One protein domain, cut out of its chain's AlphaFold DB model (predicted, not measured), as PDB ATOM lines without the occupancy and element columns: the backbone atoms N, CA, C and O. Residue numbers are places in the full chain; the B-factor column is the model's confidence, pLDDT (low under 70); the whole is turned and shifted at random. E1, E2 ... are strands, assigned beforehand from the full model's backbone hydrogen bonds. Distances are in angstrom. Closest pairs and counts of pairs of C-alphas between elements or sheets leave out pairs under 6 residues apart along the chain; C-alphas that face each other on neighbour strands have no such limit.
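What this domain is: This is residues 3 to 111 of the 113 residues of an uncharacterized protein of Pseudomonas amygdali pv. tabaci (UniProt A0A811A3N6). Little regular structure is here: a long loop, residues 3 to 51, of which 13 to 24 stand free, leads into one twisted, curled sheet of five strands. Of 109 printed residues, 35 are in named elements, all strand, with no named helix. The antiparallel order is E4 E3 E2 E1 E5; E1 to E4 form a meander of successive neighbours. It is only just compact, close to loose: radius of gyration of the C-alphas 15.5 A, spans 46 by 37 by 29 A.

Where its parts are: Find C-alpha 52 at (264.082, 218.224, 289.004), where E1, residues 52 to 62, begins its 30.0 A. E2 is 68 to 76, E3 81 to 85, E4 92 to 95, and E5, 105 to 110, ends at C-alpha 110 (269.785, 232.254, 282.915).

How they stand to each other: E1 and E2 form a hairpin, N 56 and O 73 within hydrogen-bond range at 2.8 A. E5 is antiparallel to E1, N 59 and O 108 at 2.9 A. E3 and E5 are apart.

The domain as a whole: The printed part has no cut. Look for pLDDT under 70 at residues 3 to 25, 29 to 36 and 89.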
ATOM      1  N   LEU A   3     281.718 221.973 291.278       46.44
ATOM      2  CA  LEU A   3     282.486 223.045 291.901       46.44
ATOM      3  C   LEU A   3     283.905 222.964 291.337       46.44
ATOM      4  O   LEU A   3     284.470 221.868 291.262       46.44
ATOM      5  N   LEU A   4     284.447 224.090 290.876       48.69
ATOM      6  CA  LEU A   4     285.844 224.145 290.462       48.69
ATOM      7  C   LEU A   4     286.744 224.011 291.696       48.69
ATOM      8  O   LEU A   4     286.329 224.251 292.828       48.69
ATOM      9  N   SER A   5     287.974 223.550 291.472       37.31
ATOM     10  CA  SER A   5     288.897 223.106 292.524       37.31
ATOM     11  C   SER A   5     289.310 224.188 293.527       37.31
ATOM     12  O   SER A   5     289.911 223.849 294.540       37.31
ATOM     13  N   ASP A   6     289.031 225.460 293.239       49.56
ATOM     14  CA  ASP A   6     289.293 226.589 294.134       49.56
ATOM     15  C   ASP A   6     288.170 226.824 295.156       49.56
ATOM     16  O   ASP A   6     288.372 227.571 296.103       49.56
ATOM     17  N   GLY A   7     287.000 226.191 294.999       48.84
ATOM     18  CA  GLY A   7     285.826 226.473 295.833       48.84
ATOM     19  C   GLY A   7     285.213 227.856 295.577       48.84
ATOM     20  O   GLY A   7     284.179 228.182 296.145       48.84
ATOM     21  N   GLU A   8     285.780 228.653 294.672       47.69
ATOM     22  CA  GLU A   8     285.364 230.033 294.411       47.69
ATOM     23  C   GLU A   8     284.443 230.137 293.198       47.69
ATOM     24  O   GLU A   8     283.648 231.072 293.099       47.69
ATOM     25  N   ARG A   9     284.465 229.153 292.289       53.06
ATOM     26  CA  ARG A   9     283.672 229.208 291.053       53.06
ATOM     27  C   ARG A   9     282.853 227.950 290.809       53.06
ATOM     28  O   ARG A   9     283.301 226.824 291.032       53.06
ATOM     29  N   VAL A  10     281.654 228.146 290.264       54.06
ATOM     30  CA  VAL A  10     280.805 227.041 289.810       54.06
ATOM     31  C   VAL A  10     280.838 226.948 288.294       54.06
ATOM     32  O   VAL A  10     280.758 227.959 287.602       54.06
ATOM     33  N   GLY A  11     280.972 225.727 287.777       54.44
ATOM     34  CA  GLY A  11     280.911 225.439 286.349       54.44
ATOM     35  C   GLY A  11     279.627 224.698 285.985       54.44
ATOM     36  O   GLY A  11     279.269 223.689 286.606       54.44
ATOM     37  N   ALA A  12     278.944 225.172 284.945       45.91
ATOM     38  CA  ALA A  12     278.025 224.356 284.162       45.91
ATOM     39  C   ALA A  12     278.703 224.054 282.829       45.91
ATOM     40  O   ALA A  12     279.050 224.974 282.094       45.91
ATOM     41  N   ASP A  13     278.918 222.773 282.544       43.44
ATOM     42  CA  ASP A  13     279.380 222.364 281.225       43.44
ATOM     43  C   ASP A  13     278.208 222.435 280.238       43.44
ATOM     44  O   ASP A  13     277.100 221.988 280.548       43.44
ATOM     45  N   LEU A  14     278.453 223.039 279.077       44.50
ATOM     46  CA  LEU A  14     277.500 223.175 277.968       44.50
ATOM     47  C   LEU A  14     277.588 221.997 276.988       44.50
ATOM     48  O   LEU A  14     276.795 221.914 276.049       44.50
ATOM     49  N   LEU A  15     278.554 221.101 277.174       40.25
ATOM     50  CA  LEU A  15     278.784 219.960 276.299       40.25
ATOM     51  C   LEU A  15     278.091 218.696 276.836       40.25
ATOM     52  O   LEU A  15     277.765 218.621 278.026       40.25
ATOM     53  N   PRO A  16     277.812 217.691 275.972       42.84
ATOM     54  CA  PRO A  16     277.404 216.370 276.448       42.84
ATOM     55  C   PRO A  16     278.391 215.901 277.520       42.84
ATOM     56  O   PRO A  16     279.532 216.345 277.518       42.84
ATOM     57  N   SER A  17     277.927 215.030 278.423       46.22
ATOM     58  CA  SER A  17     278.637 214.453 279.583       46.22
ATOM     59  C   SER A  17     279.913 213.659 279.229       46.22
ATOM     60  O   SER A  17     280.172 212.590 279.787       46.22
ATOM     61  N   ASP A  18     280.711 214.142 278.294       44.66
ATOM     62  CA  ASP A  18     282.066 213.720 278.086       44.66
ATOM     63  C   ASP A  18     282.878 214.138 279.307       44.66
ATOM     64  O   ASP A  18     282.695 215.193 279.916       44.66
ATOM     65  N   THR A  19     283.736 213.212 279.705       47.47
ATOM     66  CA  THR A  19     284.664 213.347 280.820       47.47
ATOM     67  C   THR A  19     285.303 214.744 280.817       47.47
ATOM     68  O   THR A  19     285.822 215.139 279.769       47.47
ATOM     69  N   PRO A  20     285.311 215.475 281.953       50.22
ATOM     70  CA  PRO A  20     285.908 216.804 282.032       50.22
ATOM     71  C   PRO A  20     287.305 216.819 281.412       50.22
ATOM     72  O   PRO A  20     288.098 215.902 281.651       50.22
ATOM     73  N   VAL A  21     287.613 217.861 280.634       51.09
ATOM     74  CA  VAL A  21     288.948 218.036 280.051       51.09
ATOM     75  C   VAL A  21     289.971 217.997 281.182       51.09
ATOM     76  O   VAL A  21     289.881 218.756 282.147       51.09
ATOM     77  N   SER A  22     290.937 217.084 281.079       54.97
ATOM     78  CA  SER A  22     291.975 216.933 282.093       54.97
ATOM     79  C   SER A  22     292.717 218.257 282.269       54.97
ATOM     80  O   SER A  22     293.329 218.751 281.319       54.97
ATOM     81  N   PHE A  23     292.699 218.814 283.475       64.56
ATOM     82  CA  PHE A  23     293.535 219.951 283.837       64.56
ATOM     83  C   PHE A  23     294.815 219.451 284.510       64.56
ATOM     84  O   PHE A  23     294.840 218.393 285.144       64.56
ATOM     85  N   LYS A  24     295.910 220.196 284.345       59.50
ATOM     86  CA  LYS A  24     297.152 219.909 285.062       59.50
ATOM     87  C   LYS A  24     297.089 220.562 286.432       59.50
ATOM     88  O   LYS A  24     296.925 221.771 286.533       59.50
ATOM     89  N   ILE A  25     297.254 219.745 287.458       66.81
ATOM     90  CA  ILE A  25     297.480 220.200 288.823       66.81
ATOM     91  C   ILE A  25     298.984 220.470 288.972       66.81
ATOM     92  O   ILE A  25     299.803 219.677 288.497       66.81
ATOM     93  N   GLU A  26     299.352 221.601 289.573       80.38
ATOM     94  CA  GLU A  26     300.754 221.936 289.843       80.38
ATOM     95  C   GLU A  26     301.415 220.882 290.753       80.38
ATOM     96  O   GLU A  26     300.732 220.235 291.555       80.38
ATOM     97  N   PRO A  27     302.745 220.685 290.669       70.94
ATOM     98  CA  PRO A  27     303.443 219.786 291.579       70.94
ATOM     99  C   PRO A  27     303.157 220.167 293.039       70.94
ATOM    100  O   PRO A  27     303.391 221.306 293.437       70.94
ATOM    101  N   ASN A  28     302.705 219.196 293.839       77.12
ATOM    102  CA  ASN A  28     302.314 219.332 295.254       77.12
ATOM    103  C   ASN A  28     300.940 219.964 295.536       77.12
ATOM    104  O   ASN A  28     300.606 220.155 296.703       77.12
ATOM    105  N   VAL A  29     300.122 220.235 294.519       69.25
ATOM    106  CA  VAL A  29     298.711 220.588 294.721       69.25
ATOM    107  C   VAL A  29     297.860 219.313 294.662       69.25
ATOM    108  O   VAL A  29     298.132 218.398 293.884       69.25
ATOM    109  N   THR A  30     296.833 219.216 295.508       60.56
ATOM    110  CA  THR A  30     295.874 218.101 295.519       60.56
ATOM    111  C   THR A  30     294.491 218.606 295.139       60.56
ATOM    112  O   THR A  30     294.012 219.561 295.741       60.56
ATOM    113  N   CYS A  31     293.824 217.944 294.194       56.16
ATOM    114  CA  CYS A  31     292.406 218.170 293.913       56.16
ATOM    115  C   CYS A  31     291.598 216.970 294.411       56.16
ATOM    116  O   CYS A  31     291.932 215.825 294.100       56.16
ATOM    117  N   SER A  32     290.514 217.228 295.140       55.44
ATOM    118  CA  SER A  32     289.577 216.200 295.592       55.44
ATOM    119  C   SER A  32     288.153 216.574 295.212       55.44
ATOM    120  O   SER A  32     287.700 217.674 295.510       55.44
ATOM    121  N   TRP A  33     287.432 215.632 294.611       55.16
ATOM    122  CA  TRP A  33     285.993 215.751 294.409       55.16
ATOM    123  C   TRP A  33     285.271 215.365 295.697       55.16
ATOM    124  O   TRP A  33     285.449 214.252 296.195       55.16
ATOM    125  N   LYS A  34     284.437 216.262 296.230       58.72
ATOM    126  CA  LYS A  34     283.594 215.986 297.394       58.72
ATOM    127  C   LYS A  34     282.132 215.975 296.972       58.72
ATOM    128  O   LYS A  34     281.648 216.911 296.342       58.72
ATOM    129  N   ARG A  35     281.422 214.902 297.323       65.06
ATOM    130  CA  ARG A  35     279.961 214.871 297.248       65.06
ATOM    131  C   ARG A  35     279.416 215.408 298.562       65.06
ATOM    132  O   ARG A  35     279.639 214.800 299.606       65.06
ATOM    133  N   GLU A  36     278.678 216.505 298.494       69.19
ATOM    134  CA  GLU A  36     277.985 217.076 299.646       69.19
ATOM    135  C   GLU A  36     276.475 216.938 299.478       69.19
ATOM    136  O   GLU A  36     275.942 217.073 298.376       69.19
ATOM    137  N   ASN A  37     275.784 216.620 300.572       73.62
ATOM    138  CA  ASN A  37     274.331 216.665 300.594       73.62
ATOM    139  C   ASN A  37     273.902 218.069 301.030       73.62
ATOM    140  O   ASN A  37     273.948 218.389 302.215       73.62
ATOM    141  N   LEU A  38     273.470 218.873 300.059       73.44
ATOM    142  CA  LEU A  38     273.034 220.256 300.267       73.44
ATOM    143  C   LEU A  38     271.770 220.377 301.127       73.44
ATOM    144  O   LEU A  38     271.463 221.466 301.588       73.44
ATOM    145  N   LEU A  39     271.031 219.284 301.343       75.31
ATOM    146  CA  LEU A  39     269.830 219.269 302.181       75.31
ATOM    147  C   LEU A  39     270.151 218.992 303.657       75.31
ATOM    148  O   LEU A  39     269.284 219.167 304.513       75.31
ATOM    149  N   VAL A  40     271.377 218.564 303.982       72.44
ATOM    150  CA  VAL A  40     271.771 218.297 305.374       72.44
ATOM    151  C   VAL A  40     271.736 219.596 306.165       72.44
ATOM    152  O   VAL A  40     272.379 220.575 305.807       72.44
ATOM    153  N   GLY A  41     270.985 219.598 307.264       73.00
ATOM    154  CA  GLY A  41     270.804 220.787 308.098       73.00
ATOM    155  C   GLY A  41     269.747 221.763 307.576       73.00
ATOM    156  O   GLY A  41     269.404 222.705 308.286       73.00
ATOM    157  N   LEU A  42     269.171 221.512 306.397       75.00
ATOM    158  CA  LEU A  42     267.986 222.211 305.917       75.00
ATOM    159  C   LEU A  42     266.739 221.403 306.291       75.00
ATOM    160  O   LEU A  42     266.706 220.180 306.155       75.00
ATOM    161  N   SER A  43     265.676 222.078 306.725       78.75
ATOM    162  CA  SER A  43     264.363 221.456 306.980       78.75
ATOM    163  C   SER A  43     263.641 221.112 305.664       78.75
ATOM    164  O   SER A  43     262.528 221.566 305.411       78.75
ATOM    165  N   ALA A  44     264.300 220.339 304.797       81.69
ATOM    166  CA  ALA A  44     263.992 220.202 303.372       81.69
ATOM    167  C   ALA A  44     263.971 218.749 302.878       81.69
ATOM    168  O   ALA A  44     264.043 218.501 301.678       81.69
ATOM    169  N   ALA A  45     263.851 217.782 303.791       83.62
ATOM    170  CA  ALA A  45     263.842 216.355 303.459       83.62
ATOM    171  C   ALA A  45     262.731 215.959 302.462       83.62
ATOM    172  O   ALA A  45     262.845 214.954 301.776       83.62
ATOM    173  N   HIS A  46     261.673 216.769 302.339       85.12
ATOM    174  CA  HIS A  46     260.610 216.580 301.346       85.12
ATOM    175  C   HIS A  46     261.076 216.763 299.890       85.12
ATOM    176  O   HIS A  46     260.348 216.388 298.976       85.12
ATOM    177  N   LEU A  47     262.263 217.339 299.667       84.81
ATOM    178  CA  LEU A  47     262.882 217.471 298.346       84.81
ATOM    179  C   LEU A  47     263.757 216.262 297.983       84.81
ATOM    180  O   LEU A  47     264.210 216.146 296.842       84.81
ATOM    181  N   GLU A  48     264.020 215.356 298.930       84.69
ATOM    182  CA  GLU A  48     264.788 214.146 298.648       84.69
ATOM    183  C   GLU A  48     264.026 213.242 297.676       84.69
ATOM    184  O   GLU A  48     262.881 212.865 297.911       84.69
ATOM    185  N   ASN A  49     264.698 212.844 296.593       82.62
ATOM    186  CA  ASN A  49     264.142 212.037 295.497       82.62
ATOM    187  C   ASN A  49     263.046 212.726 294.669       82.62
ATOM    188  O   ASN A  49     262.498 212.099 293.761       82.62
ATOM    189  N   THR A  50     262.762 214.004 294.921       85.81
ATOM    190  CA  THR A  50     261.836 214.786 294.102       85.81
ATOM    191  C   THR A  50     262.449 215.064 292.734       85.81
ATOM    192  O   THR A  50     263.643 215.360 292.609       85.81
ATOM    193  N   LYS A  51     261.636 214.979 291.678       88.44
ATOM    194  CA  LYS A  51     262.114 215.220 290.318       88.44
ATOM    195  C   LYS A  51     262.504 216.688 290.120       88.44
ATOM    196  O   LYS A  51     261.762 217.599 290.485       88.44
ATOM    197  N   ILE A  52     263.643 216.903 289.468       90.06
ATOM    198  CA  ILE A  52     264.082 218.224 289.004       90.06
ATOM    199  C   ILE A  52     263.392 218.540 287.673       90.06
ATOM    200  O   ILE A  52     263.465 217.754 286.727       90.06
ATOM    201  N   CYS A  53     262.742 219.701 287.598       91.62
ATOM    202  CA  CYS A  53     262.037 220.192 286.413       91.62
ATOM    203  C   CYS A  53     262.834 221.233 285.629       91.62
ATOM    204  O   CYS A  53     262.736 221.277 284.405       91.62
ATOM    205  N   ALA A  54     263.610 222.069 286.317       89.31
ATOM    206  CA  ALA A  54     264.426 223.094 285.682       89.31
ATOM    207  C   ALA A  54     265.689 223.367 286.495       89.31
ATOM    208  O   ALA A  54     265.689 223.246 287.723       89.31
ATOM    209  N   VAL A  55     266.749 223.761 285.794       89.12
ATOM    210  CA  VAL A  55     267.979 224.281 286.386       89.12
ATOM    211  C   VAL A  55     268.334 225.573 285.659       89.12
ATOM    212  O   VAL A  55     268.432 225.583 284.434       89.12
ATOM    213  N   GLU A  56     268.513 226.646 286.416       92.31
ATOM    214  CA  GLU A  56     268.926 227.963 285.932       92.31
ATOM    215  C   GLU A  56     270.290 228.298 286.552       92.31
ATOM    216  O   GLU A  56     270.524 228.031 287.730       92.31
ATOM    217  N   GLY A  57     271.199 228.882 285.778       90.31
ATOM    218  CA  GLY A  57     272.396 229.534 286.297       90.31
ATOM    219  C   GLY A  57     272.048 230.856 286.974       90.31
ATOM    220  O   GLY A  57     271.160 231.575 286.519       90.31
ATOM    221  N   VAL A  58     272.758 231.181 288.050       90.81
ATOM    222  CA  VAL A  58     272.719 232.492 288.702       90.81
ATOM    223  C   VAL A  58     273.952 233.258 288.249       90.81
ATOM    224  O   VAL A  58     275.067 232.918 288.645       90.81
ATOM    225  N   LEU A  59     273.760 234.247 287.381       90.38
ATOM    226  CA  LEU A  59     274.824 235.152 286.965       90.38
ATOM    227  C   LEU A  59     274.786 236.407 287.825       90.38
ATOM    228  O   LEU A  59     273.770 237.102 287.846       90.38
ATOM    229  N   ASP A  60     275.917 236.710 288.442       89.19
ATOM    230  CA  ASP A  60     276.142 237.972 289.128       89.19
ATOM    231  C   ASP A  60     277.033 238.877 288.281       89.19
ATOM    232  O   ASP A  60     277.848 238.420 287.479       89.19
ATOM    233  N   SER A  61     276.865 240.182 288.451       88.94
ATOM    234  CA  SER A  61     277.766 241.204 287.925       88.94
ATOM    235  C   SER A  61     277.853 242.361 288.907       88.94
ATOM    236  O   SER A  61     276.882 242.672 289.594       88.94
ATOM    237  N   PHE A  62     279.017 243.000 288.988       88.50
ATOM    238  CA  PHE A  62     279.250 244.100 289.917       88.50
ATOM    239  C   PHE A  62     279.770 245.326 289.179       88.50
ATOM    240  O   PHE A  62     280.808 245.259 288.528       88.50
ATOM    241  N   ASN A  63     279.063 246.454 289.283       82.06
ATOM    242  CA  ASN A  63     279.505 247.760 288.769       82.06
ATOM    243  C   ASN A  63     280.119 247.734 287.348       82.06
ATOM    244  O   ASN A  63     281.190 248.298 287.114       82.06
ATOM    245  N   GLY A  64     279.454 247.077 286.392       74.88
ATOM    246  CA  GLY A  64     279.896 247.023 284.990       74.88
ATOM    247  C   GLY A  64     281.058 246.063 284.706       74.88
ATOM    248  O   GLY A  64     281.594 246.077 283.599       74.88
ATOM    249  N   GLN A  65     281.452 245.238 285.680       83.81
ATOM    250  CA  GLN A  65     282.348 244.107 285.449       83.81
ATOM    251  C   GLN A  65     281.650 242.992 284.663       83.81
ATOM    252  O   GLN A  65     280.420 242.910 284.614       83.81
ATOM    253  N   GLU A  66     282.461 242.129 284.051       84.56
ATOM    254  CA  GLU A  66     281.979 240.934 283.364       84.56
ATOM    255  C   GLU A  66     281.184 240.045 284.327       84.56
ATOM    256  O   GLU A  66     281.561 239.881 285.490       84.56
ATOM    257  N   SER A  67     280.063 239.498 283.852       87.31
ATOM    258  CA  SER A  67     279.249 238.602 284.667       87.31
ATOM    259  C   SER A  67     279.983 237.293 284.948       87.31
ATOM    260  O   SER A  67     280.650 236.750 284.069       87.31
ATOM    261  N   TRP A  68     279.771 236.723 286.129       84.44
ATOM    262  CA  TRP A  68     280.258 235.391 286.481       84.44
ATOM    263  C   TRP A  68     279.122 234.505 286.980       84.44
ATOM    264  O   TRP A  68     278.093 234.980 287.459       84.44
ATOM    265  N   LEU A  69     279.312 233.190 286.866       85.38
ATOM    266  CA  LEU A  69     278.374 232.204 287.388       85.38
ATOM    267  C   LEU A  69     278.571 232.061 288.897       85.38
ATOM    268  O   LEU A  69     279.505 231.404 289.356       85.38
ATOM    269  N   ALA A  70     277.691 232.706 289.653       87.12
ATOM    270  CA  ALA A  70     277.692 232.710 291.109       87.12
ATOM    271  C   ALA A  70     277.000 231.479 291.699       87.12
ATOM    272  O   ALA A  70     277.222 231.142 292.856       87.12
ATOM    273  N   GLY A  71     276.158 230.783 290.937       89.12
ATOM    274  CA  GLY A  71     275.415 229.656 291.480       89.12
ATOM    275  C   GLY A  71     274.377 229.077 290.538       89.12
ATOM    276  O   GLY A  71     274.419 229.298 289.327       89.12
ATOM    277  N   PHE A  72     273.425 228.347 291.113       89.69
ATOM    278  CA  PHE A  72     272.323 227.731 290.383       89.69
ATOM    279  C   PHE A  72     271.031 227.747 291.175       89.69
ATOM    280  O   PHE A  72     271.034 227.604 292.396       89.69
ATOM    281  N   ARG A  73     269.920 227.808 290.450       92.25
ATOM    282  CA  ARG A  73     268.580 227.554 290.955       92.25
ATOM    283  C   ARG A  73     268.050 226.256 290.365       92.25
ATOM    284  O   ARG A  73     267.988 226.095 289.154       92.25
ATOM    285  N   VAL A  74     267.638 225.344 291.230       91.44
ATOM    286  CA  VAL A  74     266.988 224.080 290.897       91.44
ATOM    287  C   VAL A  74     265.515 224.214 291.242       91.44
ATOM    288  O   VAL A  74     265.180 224.571 292.367       91.44
ATOM    289  N   THR A  75     264.637 223.933 290.287       93.31
ATOM    290  CA  THR A  75     263.186 223.897 290.507       93.31
ATOM    291  C   THR A  75     262.706 222.456 290.461       93.31
ATOM    292  O   THR A  75     263.026 221.719 289.523       93.31
ATOM    293  N   PHE A  76     261.932 222.063 291.464       92.31
ATOM    294  CA  PHE A  76     261.399 220.719 291.641       92.31
ATOM    295  C   PHE A  76     259.967 220.616 291.110       92.31
ATOM    296  O   PHE A  76     259.267 221.616 290.952       92.31
ATOM    297  N   GLU A  77     259.502 219.396 290.841       92.88
ATOM    298  CA  GLU A  77     258.133 219.150 290.356       92.88
ATOM    299  C   GLU A  77     257.036 219.563 291.343       92.88
ATOM    300  O   GLU A  77     255.911 219.832 290.932       92.88
ATOM    301  N   THR A  78     257.372 219.666 292.630       91.88
ATOM    302  CA  THR A  78     256.485 220.177 293.682       91.88
ATOM    303  C   THR A  78     256.231 221.683 293.565       91.88
ATOM    304  O   THR A  78     255.330 222.200 294.221       91.88
ATOM    305  N   GLY A  79     257.000 222.390 292.729       91.56
ATOM    306  CA  GLY A  79     257.017 223.851 292.640       91.56
ATOM    307  C   GLY A  79     258.027 224.506 293.584       91.56
ATOM    308  O   GLY A  79     258.263 225.709 293.473       91.56
ATOM    309  N   ASP A  80     258.656 223.727 294.468       92.94
ATOM    310  CA  ASP A  80     259.737 224.208 295.320       92.94
ATOM    311  C   ASP A  80     260.980 224.557 294.496       92.94
ATOM    312  O   ASP A  80     261.221 224.019 293.410       92.94
ATOM    313  N   SER A  81     261.815 225.437 295.038       92.62
ATOM    314  CA  SER A  81     263.109 225.770 294.460       92.62
ATOM    315  C   SER A  81     264.217 225.810 295.502       92.62
ATOM    316  O   SER A  81     264.011 226.233 296.638       92.62
ATOM    317  N   LEU A  82     265.404 225.377 295.087       91.88
ATOM    318  CA  LEU A  82     266.648 225.455 295.839       91.88
ATOM    319  C   LEU A  82     267.623 226.326 295.057       91.88
ATOM    320  O   LEU A  82     267.847 226.080 293.876       91.88
ATOM    321  N   ILE A  83     268.220 227.320 295.702       91.31
ATOM    322  CA  ILE A  83     269.317 228.105 295.137       91.31
ATOM    323  C   ILE A  83     270.587 227.752 295.897       91.31
ATOM    324  O   ILE A  83     270.622 227.867 297.116       91.31
ATOM    325  N   TYR A  84     271.621 227.332 295.177       89.06
ATOM    326  CA  TYR A  84     272.983 227.232 295.687       89.06
ATOM    327  C   TYR A  84     273.774 228.426 295.161       89.06
ATOM    328  O   TYR A  84     273.839 228.610 293.945       89.06
ATOM    329  N   LEU A  85     274.371 229.215 296.052       87.50
ATOM    330  CA  LEU A  85     275.277 230.308 295.705       87.50
ATOM    331  C   LEU A  85     276.667 229.999 296.250       87.50
ATOM    332  O   LEU A  85     276.829 229.662 297.422       87.50
ATOM    333  N   ASN A  86     277.662 230.150 295.392       84.00
ATOM    334  CA  ASN A  86     279.060 229.957 295.702       84.00
ATOM    335  C   ASN A  86     279.708 231.300 296.019       84.00
ATOM    336  O   ASN A  86     280.176 232.004 295.127       84.00
ATOM    337  N   LEU A  87     279.704 231.658 297.297       76.88
ATOM    338  CA  LEU A  87     280.268 232.912 297.796       76.88
ATOM    339  C   LEU A  87     281.676 232.687 298.382       76.88
ATOM    340  O   LEU A  87     282.045 233.308 299.373       76.88
ATOM    341  N   GLY A  88     282.446 231.761 297.797       74.12
ATOM    342  CA  GLY A  88     283.705 231.276 298.369       74.12
ATOM    343  C   GLY A  88     283.455 230.434 299.621       74.12
ATOM    344  O   GLY A  88     282.651 229.502 299.589       74.12
ATOM    345  N   ASP A  89     284.106 230.791 300.730       69.12
ATOM    346  CA  ASP A  89     283.982 230.086 302.016       69.12
ATOM    347  C   ASP A  89     282.563 230.152 302.617       69.12
ATOM    348  O   ASP A  89     282.184 229.290 303.410       69.12
ATOM    349  N   ASP A  90     281.761 231.139 302.203       75.88
ATOM    350  CA  ASP A  90     280.403 231.392 302.699       75.88
ATOM    351  C   ASP A  90     279.317 230.880 301.733       75.88
ATOM    352  O   ASP A  90     278.287 231.528 301.514       75.88
ATOM    353  N   ALA A  91     279.537 229.717 301.111       79.62
ATOM    354  CA  ALA A  91     278.537 229.099 300.244       79.62
ATOM    355  C   ALA A  91     277.186 228.945 300.968       79.62
ATOM    356  O   ALA A  91     277.109 228.465 302.102       79.62
ATOM    357  N   VAL A  92     276.100 229.340 300.299       85.00
ATOM    358  CA  VAL A  92     274.761 229.355 300.899       85.00
ATOM    359  C   VAL A  92     273.766 228.573 300.057       85.00
ATOM    360  O   VAL A  92     273.763 228.633 298.826       85.00
ATOM    361  N   VAL A  93     272.887 227.851 300.751       87.44
ATOM    362  CA  VAL A  93     271.733 227.175 300.159       87.44
ATOM    363  C   VAL A  93     270.461 227.849 300.652       87.44
ATOM    364  O   VAL A  93     270.230 227.970 301.854       87.44
ATOM    365  N   LEU A  94     269.623 228.278 299.716       88.88
ATOM    366  CA  LEU A  94     268.352 228.945 299.966       88.88
ATOM    367  C   LEU A  94     267.218 228.068 299.444       88.88
ATOM    368  O   LEU A  94     267.309 227.538 298.338       88.88
ATOM    369  N   ILE A  95     266.136 227.935 300.206       91.19
ATOM    370  CA  ILE A  95     264.948 227.181 299.785       91.19
ATOM    371  C   ILE A  95     263.777 228.137 299.688       91.19
ATOM    372  O   ILE A  95     263.492 228.859 300.643       91.19
ATOM    373  N   ASN A  96     263.100 228.127 298.539       91.25
ATOM    374  CA  ASN A  96     261.929 228.958 298.260       91.25
ATOM    375  C   ASN A  96     262.149 230.444 298.583       91.25
ATOM    376  O   ASN A  96     261.225 231.159 298.965       91.25
ATOM    377  N   ALA A  97     263.389 230.903 298.423       90.56
ATOM    378  CA  ALA A  97     263.823 232.254 298.726       90.56
ATOM    379  C   ALA A  97     264.650 232.815 297.567       90.56
ATOM    380  O   ALA A  97     265.210 232.072 296.759       90.56
ATOM    381  N   LEU A  98     264.693 234.141 297.484       87.69
ATOM    382  CA  LEU A  98     265.480 234.857 296.485       87.69
ATOM    383  C   LEU A  98     266.932 235.031 296.957       87.69
ATOM    384  O   LEU A  98     267.167 235.061 298.169       87.69
ATOM    385  N   PRO A  99     267.891 235.189 296.024       86.00
ATOM    386  CA  PRO A  99     269.260 235.563 296.357       86.00
ATOM    387  C   PRO A  99     269.298 236.855 297.190       86.00
ATOM    388  O   PRO A  99     268.469 237.747 296.974       86.00
ATOM    389  N   PRO A 100     270.240 236.983 298.139       83.81
ATOM    390  CA  PRO A 100     270.398 238.199 298.922       83.81
ATOM    391  C   PRO A 100     270.765 239.378 298.016       83.81
ATOM    392  O   PRO A 100     271.643 239.283 297.162       83.81
ATOM    393  N   VAL A 101     270.103 240.516 298.223       83.00
ATOM    394  CA  VAL A 101     270.378 241.739 297.463       83.00
ATOM    395  C   VAL A 101     271.572 242.458 298.084       83.00
ATOM    396  O   VAL A 101     271.529 242.825 299.258       83.00
ATOM    397  N   SER A 102     272.611 242.697 297.285       82.44
ATOM    398  CA  SER A 102     273.789 243.476 297.681       82.44
ATOM    399  C   SER A 102     273.905 244.743 296.836       82.44
ATOM    400  O   SER A 102     273.622 244.738 295.641       82.44
ATOM    401  N   VAL A 103     274.312 245.857 297.451       85.00
ATOM    402  CA  VAL A 103     274.439 247.144 296.747       85.00
ATOM    403  C   VAL A 103     275.496 247.036 295.646       85.00
ATOM    404  O   VAL A 103     276.643 246.697 295.922       85.00
ATOM    405  N   GLY A 104     275.108 247.355 294.410       82.38
ATOM    406  CA  GLY A 104     275.987 247.297 293.235       82.38
ATOM    407  C   GLY A 104     276.130 245.906 292.608       82.38
ATOM    408  O   GLY A 104     276.801 245.795 291.584       82.38
ATOM    409  N   LEU A 105     275.503 244.877 293.194       87.00
ATOM    410  CA  LEU A 105     275.431 243.527 292.640       87.00
ATOM    411  C   LEU A 105     274.125 243.358 291.856       87.00
ATOM    412  O   LEU A 105     273.033 243.502 292.408       87.00
ATOM    413  N   GLU A 106     274.241 243.033 290.576       90.06
ATOM    414  CA  GLU A 106     273.116 242.665 289.723       90.06
ATOM    415  C   GLU A 106     273.101 241.152 289.517       90.06
ATOM    416  O   GLU A 106     274.032 240.595 288.930       90.06
ATOM    417  N   THR A 107     272.023 240.509 289.968       90.50
ATOM    418  CA  THR A 107     271.811 239.062 289.865       90.50
ATOM    419  C   THR A 107     270.733 238.751 288.832       90.50
ATOM    420  O   THR A 107     269.634 239.312 288.876       90.50
ATOM    421  N   ARG A 108     271.009 237.812 287.921       91.81
ATOM    422  CA  ARG A 108     270.047 237.318 286.923       91.81
ATOM    423  C   ARG A 108     270.043 235.795 286.831       91.81
ATOM    424  O   ARG A 108     271.085 235.154 286.935       91.81
ATOM    425  N   PHE A 109     268.870 235.229 286.564       92.06
ATOM    426  CA  PHE A 109     268.722 233.810 286.249       92.06
ATOM    427  C   PHE A 109     268.819 233.592 284.743       92.06
ATOM    428  O   PHE A 109     268.202 234.325 283.967       92.06
ATOM    429  N   VAL A 110     269.592 232.594 284.327       89.88
ATOM    430  CA  VAL A 110     269.785 232.254 282.915       89.88
ATOM    431  C   VAL A 110     269.681 230.753 282.695       89.88
ATOM    432  O   VAL A 110     270.121 229.960 283.517       89.88
ATOM    433  N   THR A 111     269.128 230.341 281.562       84.94
ATOM    434  CA  THR A 111     269.122 228.932 281.133       84.94
ATOM    435  C   THR A 111     270.276 228.608 280.181       84.94
ATOM    436  O   THR A 111     270.595 227.440 279.972       84.94
TER     437      THR A 111